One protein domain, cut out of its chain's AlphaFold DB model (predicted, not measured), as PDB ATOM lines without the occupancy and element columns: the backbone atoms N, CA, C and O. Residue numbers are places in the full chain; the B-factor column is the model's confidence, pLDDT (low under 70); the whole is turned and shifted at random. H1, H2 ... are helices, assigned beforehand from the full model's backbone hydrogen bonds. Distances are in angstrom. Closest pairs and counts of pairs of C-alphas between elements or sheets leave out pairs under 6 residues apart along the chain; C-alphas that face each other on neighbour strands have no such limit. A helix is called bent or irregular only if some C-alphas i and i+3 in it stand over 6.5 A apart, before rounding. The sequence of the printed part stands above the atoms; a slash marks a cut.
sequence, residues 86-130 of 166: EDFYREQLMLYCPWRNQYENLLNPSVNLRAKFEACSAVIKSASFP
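Overview. This is residues 86 to 130 of the 166 residues of the protein "Hypothetical protein" of Hermetia illucens (UniProt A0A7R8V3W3). Two helices, H1 and the longer, kinked H3, pack on each other at a slant and run the same way, with the short helix H2 near one end of the pair. H3 runs roughly along the longest axis, with H2 toward one end of that length and Pro 130 at the other. The printed part has 45 residues with three named helices, in the order H1, H2, H3, and no named strand; the class is all helix. It is compact, with a radius of gyration of the C-alphas of 10.0 A, and elongated, spanning 31 by 18 by 15 A.

Along the chain. H1, residues 86 to 96, begins at C-alpha 86 (-52.790, 47.035, 23.473) and is 15.7 A long from first to last C-alpha. H2, residues 102 to 107, is 6.3 A long and only just irregular: C-alphas 104 and 107 are 6.53 A apart. H3, residues 113 to 128, is 18.0 A long and ends at C-alpha 128 (-57.602, 34.026, 35.809). It is irregular, with C-alphas 119 and 122 7.8 A apart, and has a kink of 69 degrees near residue 120.

Arrangement. H1 and H3 touch, with the closest C-alphas, those of Tyr 96 and Ile 124, 5.3 A apart. They run the same way at a steep tilt of 41 degrees. H2 is close to H1 but not clearly touching; their closest C-alphas, of Arg 90 and Leu 106, are 6.4 A apart. H1 and H2 run opposite ways at a steep tilt of 39 degrees. H2 is also close to H3 but not clearly touching, about perpendicular at 79 degrees, with the closest C-alphas, of Leu 106 and Leu 113, 6.8 A apart. In H1 and H2 every O i to N i+4 pair is within hydrogen-bond range; in H3, 10 of 12 are.

Size, cuts and confidence. The two C-alphas farthest apart, of Ser 110 and Pro 130, are 32.5 A apart. The printed part has no cut, and both links, H1 to H2 and H2 to H3, are tight. The mean pLDDT of the printed part is 88.7, and no printed residue is under 70.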
ATOM      1  N   GLU A  86     -53.882  46.661  22.557       88.94
ATOM      2  CA  GLU A  86     -52.790  47.035  23.473       88.94
ATOM      3  C   GLU A  86     -53.270  47.221  24.915       88.94
ATOM      4  O   GLU A  86     -52.633  46.726  25.850       88.94
ATOM      5  N   ASP A  87     -54.414  47.890  25.094       89.06
ATOM      6  CA  ASP A  87     -55.036  48.088  26.405       89.06
ATOM      7  C   ASP A  87     -55.410  46.743  27.044       89.06
ATOM      8  O   ASP A  87     -55.157  46.542  28.235       89.06
ATOM      9  N   PHE A  88     -55.926  45.806  26.241       89.88
ATOM     10  CA  PHE A  88     -56.216  44.438  26.663       89.88
ATOM     11  C   PHE A  88     -54.956  43.727  27.170       89.88
ATOM     12  O   PHE A  88     -54.934  43.247  28.303       89.88
ATOM     13  N   TYR A  89     -53.871  43.696  26.384       91.31
ATOM     14  CA  TYR A  89     -52.636  43.030  26.814       91.31
ATOM     15  C   TYR A  89     -52.051  43.665  28.077       91.31
ATOM     16  O   TYR A  89     -51.627  42.950  28.988       91.31
ATOM     17  N   ARG A  90     -52.054  45.002  28.164       91.31
ATOM     18  CA  ARG A  90     -51.589  45.721  29.355       91.31
ATOM     19  C   ARG A  90     -52.391  45.322  30.590       91.31
ATOM     20  O   ARG A  90     -51.791  45.057  31.628       91.31
ATOM     21  N   GLU A  91     -53.716  45.298  30.494       88.81
ATOM     22  CA  GLU A  91     -54.594  44.931  31.605       88.81
ATOM     23  C   GLU A  91     -54.317  43.499  32.084       88.81
ATOM     24  O   GLU A  91     -54.094  43.285  33.276       88.81
ATOM     25  N   GLN A  92     -54.250  42.534  31.162       89.69
ATOM     26  CA  GLN A  92     -53.975  41.135  31.504       89.69
ATOM     27  C   GLN A  92     -52.624  40.976  32.219       89.69
ATOM     28  O   GLN A  92     -52.523  40.265  33.222       89.69
ATOM     29  N   LEU A  93     -51.594  41.693  31.755       91.50
ATOM     30  CA  LEU A  93     -50.286  41.721  32.409       91.50
ATOM     31  C   LEU A  93     -50.340  42.400  33.789       91.50
ATOM     32  O   LEU A  93     -49.677  41.936  34.713       91.50
ATOM     33  N   MET A  94     -51.131  43.463  33.963       88.94
ATOM     34  CA  MET A  94     -51.278  44.145  35.257       88.94
ATOM     35  C   MET A  94     -51.997  43.300  36.312       88.94
ATOM     36  O   MET A  94     -51.696  43.437  37.499       88.94
ATOM     37  N   LEU A  95     -52.960  42.473  35.899       88.00
ATOM     38  CA  LEU A  95     -53.772  41.665  36.810       88.00
ATOM     39  C   LEU A  95     -53.073  40.370  37.226       88.00
ATOM     40  O   LEU A  95     -53.147  39.983  38.391       88.00
ATOM     41  N   TYR A  96     -52.401  39.703  36.285       90.12
ATOM     42  CA  TYR A  96     -51.979  38.311  36.469       90.12
ATOM     43  C   TYR A  96     -50.472  38.084  36.365       90.12
ATOM     44  O   TYR A  96     -50.008  36.965  36.585       90.12
ATOM     45  N   CYS A  97     -49.685  39.108  36.033       88.31
ATOM     46  CA  CYS A  97     -48.230  39.006  36.001       88.31
ATOM     47  C   CYS A  97     -47.593  39.923  37.050       88.31
ATOM     48  O   CYS A  97     -48.088  41.021  37.297       88.31
ATOM     49  N   PRO A  98     -46.465  39.522  37.661       86.25
ATOM     50  CA  PRO A  98     -45.714  40.418  38.524       86.25
ATOM     51  C   PRO A  98     -45.196  41.625  37.733       86.25
ATOM     52  O   PRO A  98     -44.462  41.476  36.757       86.25
ATOM     53  N   TRP A  99     -45.525  42.827  38.193       85.94
ATOM     54  CA  TRP A  99     -44.962  44.082  37.702       85.94
ATOM     55  C   TRP A  99     -44.589  44.960  38.895       85.94
ATOM     56  O   TRP A  99     -45.202  44.880  39.959       85.94
ATOM     57  N   ARG A 100     -43.541  45.776  38.741       78.25
ATOM     58  CA  ARG A 100     -43.093  46.697  39.803       78.25
ATOM     59  C   ARG A 100     -43.008  48.129  39.321       78.25
ATOM     60  O   ARG A 100     -43.424  49.036  40.033       78.25
ATOM     61  N   ASN A 101     -42.490  48.322  38.114       83.19
ATOM     62  CA  ASN A 101     -42.385  49.628  37.497       83.19
ATOM     63  C   ASN A 101     -43.259  49.641  36.251       83.19
ATOM     64  O   ASN A 101     -42.935  49.033  35.234       83.19
ATOM     65  N   GLN A 102     -44.383  50.340  36.333       82.19
ATOM     66  CA  GLN A 102     -45.323  50.393  35.229       82.19
ATOM     67  C   GLN A 102     -44.716  51.004  33.962       82.19
ATOM     68  O   GLN A 102     -45.002  50.519  32.871       82.19
ATOM     69  N   TYR A 103     -43.868  52.028  34.083       83.88
ATOM     70  CA  TYR A 103     -43.237  52.643  32.920       83.88
ATOM     71  C   TYR A 103     -42.339  51.635  32.200       83.88
ATOM     72  O   TYR A 103     -42.577  51.304  31.042       83.88
ATOM     73  N   GLU A 104     -41.380  51.055  32.917       85.88
ATOM     74  CA  GLU A 104     -40.428  50.093  32.349       85.88
ATOM     75  C   GLU A 104     -41.095  48.799  31.876       85.88
ATOM     76  O   GLU A 104     -40.674  48.193  30.891       85.88
ATOM     77  N   ASN A 105     -42.120  48.330  32.589       86.50
ATOM     78  CA  ASN A 105     -42.727  47.042  32.297       86.50
ATOM     79  C   ASN A 105     -43.857  47.128  31.266       86.50
ATOM     80  O   ASN A 105     -44.073  46.118  30.593       86.50
ATOM     81  N   LEU A 106     -44.567  48.261  31.150       86.75
ATOM     82  CA  LEU A 106     -45.866  48.324  30.466       86.75
ATOM     83  C   LEU A 106     -46.134  49.580  29.613       86.75
ATOM     84  O   LEU A 106     -46.993  49.497  28.744       86.75
ATOM     85  N   LEU A 107     -45.487  50.727  29.858       85.25
ATOM     86  CA  LEU A 107     -45.783  51.980  29.125       85.25
ATOM     87  C   LEU A 107     -44.653  52.451  28.210       85.25
ATOM     88  O   LEU A 107     -44.889  53.274  27.331       85.25
ATOM     89  N   ASN A 108     -43.428  51.977  28.425       85.94
ATOM     90  CA  ASN A 108     -42.298  52.342  27.587       85.94
ATOM     91  C   ASN A 108     -42.572  51.899  26.131       85.94
ATOM     92  O   ASN A 108     -42.825  50.712  25.918       85.94
ATOM     93  N   PRO A 109     -42.471  52.800  25.133       87.62
ATOM     94  CA  PRO A 109     -42.689  52.476  23.721       87.62
ATOM     95  C   PRO A 109     -41.837  51.318  23.182       87.62
ATOM     96  O   PRO A 109     -42.205  50.689  22.195       87.62
ATOM     97  N   SER A 110     -40.699  51.006  23.811       89.38
ATOM     98  CA  SER A 110     -39.865  49.862  23.427       89.38
ATOM     99  C   SER A 110     -40.419  48.509  23.895       89.38
ATOM    100  O   SER A 110     -39.869  47.462  23.553       89.38
ATOM    101  N   VAL A 111     -41.456  48.498  24.735       88.88
ATOM    102  CA  VAL A 111     -42.044  47.279  25.292       88.88
ATOM    103  C   VAL A 111     -43.101  46.727  24.349       88.88
ATOM    104  O   VAL A 111     -44.149  47.326  24.138       88.88
ATOM    105  N   ASN A 112     -42.883  45.502  23.874       93.38
ATOM    106  CA  ASN A 112     -43.905  44.766  23.140       93.38
ATOM    107  C   ASN A 112     -44.847  44.032  24.113       93.38
ATOM    108  O   ASN A 112     -44.518  42.963  24.639       93.38
ATOM    109  N   LEU A 113     -46.019  44.621  24.368       92.62
ATOM    110  CA  LEU A 113     -47.023  44.076  25.289       92.62
ATOM    111  C   LEU A 113     -47.571  42.723  24.834       92.62
ATOM    112  O   LEU A 113     -47.742  41.821  25.653       92.62
ATOM    113  N   ARG A 114     -47.796  42.562  23.529       92.62
ATOM    114  CA  ARG A 114     -48.303  41.317  22.950       92.62
ATOM    115  C   ARG A 114     -47.337  40.159  23.184       92.62
ATOM    116  O   ARG A 114     -47.752  39.122  23.685       92.62
ATOM    117  N   ALA A 115     -46.051  40.350  22.895       93.62
ATOM    118  CA  ALA A 115     -45.041  39.309  23.092       93.62
ATOM    119  C   ALA A 115     -44.923  38.894  24.571       93.62
ATOM    120  O   ALA A 115     -44.816  37.709  24.883       93.62
ATOM    121  N   LYS A 116     -45.004  39.859  25.500       93.50
ATOM    122  CA  LYS A 116     -45.042  39.566  26.943       93.50
ATOM    123  C   LYS A 116     -46.289  38.780  27.337       93.50
ATOM    124  O   LYS A 116     -46.191  37.840  28.121       93.50
ATOM    125  N   PHE A 117     -47.446  39.161  26.803       93.75
ATOM    126  CA  PHE A 117     -48.688  38.437  27.032       93.75
ATOM    127  C   PHE A 117     -48.594  36.998  26.520       93.75
ATOM    128  O   PHE A 117     -48.931  36.076  27.255       93.75
ATOM    129  N   GLU A 118     -48.091  36.790  25.303       92.19
ATOM    130  CA  GLU A 118     -47.912  35.458  24.718       92.19
ATOM    131  C   GLU A 118     -46.991  34.591  25.594       92.19
ATOM    132  O   GLU A 118     -47.367  33.469  25.947       92.19
ATOM    133  N   ALA A 119     -45.860  35.145  26.050       93.44
ATOM    134  CA  ALA A 119     -44.917  34.470  26.943       93.44
ATOM    135  C   ALA A 119     -45.529  34.092  28.306       93.44
ATOM    136  O   ALA A 119     -45.244  33.021  28.842       93.44
ATOM    137  N   CYS A 120     -46.393  34.944  28.860       91.38
ATOM    138  CA  CYS A 120     -47.038  34.721  30.156       91.38
ATOM    139  C   CYS A 120     -48.439  34.096  30.053       91.38
ATOM    140  O   CYS A 120     -49.096  33.893  31.076       91.38
ATOM    141  N   SER A 121     -48.914  33.772  28.850       90.31
ATOM    142  CA  SER A 121     -50.315  33.410  28.595       90.31
ATOM    143  C   SER A 121     -50.788  32.200  29.405       90.31
ATOM    144  O   SER A 121     -51.923  32.181  29.877       90.31
ATOM    145  N   ALA A 122     -49.919  31.210  29.630       89.88
ATOM    146  CA  ALA A 122     -50.225  30.050  30.466       89.88
ATOM    147  C   ALA A 122     -50.465  30.439  31.936       89.88
ATOM    148  O   ALA A 122     -51.435  29.988  32.547       89.88
ATOM    149  N   VAL A 123     -49.624  31.325  32.481       92.12
ATOM    150  CA  VAL A 123     -49.756  31.848  33.849       92.12
ATOM    151  C   VAL A 123     -51.037  32.665  33.975       92.12
ATOM    152  O   VAL A 123     -51.808  32.451  34.904       92.12
ATOM    153  N   ILE A 124     -51.305  33.538  33.001       89.88
ATOM    154  CA  ILE A 124     -52.511  34.374  32.956       89.88
ATOM    155  C   ILE A 124     -53.775  33.506  32.930       89.88
ATOM    156  O   ILE A 124     -54.703  33.739  33.701       89.88
ATOM    157  N   LYS A 125     -53.811  32.461  32.097       87.75
ATOM    158  CA  LYS A 125     -54.947  31.526  32.032       87.75
ATOM    159  C   LYS A 125     -55.150  30.795  33.357       87.75
ATOM    160  O   LYS A 125     -56.263  30.763  33.869       87.75
ATOM    161  N   SER A 126     -54.078  30.264  33.944       89.38
ATOM    162  CA  SER A 126     -54.154  29.561  35.228       89.38
ATOM    163  C   SER A 126     -54.595  30.477  36.372       89.38
ATOM    164  O   SER A 126     -55.377  30.055  37.220       89.38
ATOM    165  N   ALA A 127     -54.094  31.714  36.416       88.62
ATOM    166  CA  ALA A 127     -54.396  32.677  37.471       88.62
ATOM    167  C   ALA A 127     -55.784  33.307  37.314       88.62
ATOM    168  O   ALA A 127     -56.416  33.633  38.312       88.62
ATOM    169  N   SER A 128     -56.274  33.468  36.083       86.38
ATOM    170  CA  SER A 128     -57.602  34.026  35.809       86.38
ATOM    171  C   SER A 128     -58.729  32.999  35.951       86.38
ATOM    172  O   SER A 128     -59.858  33.380  36.263       86.38
ATOM    173  N   PHE A 129     -58.424  31.703  35.804       84.12
ATOM    174  CA  PHE A 129     -59.401  30.614  35.858       84.12
ATOM    175  C   PHE A 129     -60.350  30.659  37.072       84.12
ATOM    176  O   PHE A 129     -61.549  30.535  36.848       84.12
ATOM    177  N   PRO A 130     -59.910  30.884  38.328       83.88
ATOM    178  CA  PRO A 130     -60.818  30.939  39.481       83.88
ATOM    179  C   PRO A 130     -61.805  32.112  39.451       83.88
ATOM    180  O   PRO A 130     -62.870  32.042  40.053       83.88
TER     181      PRO A 130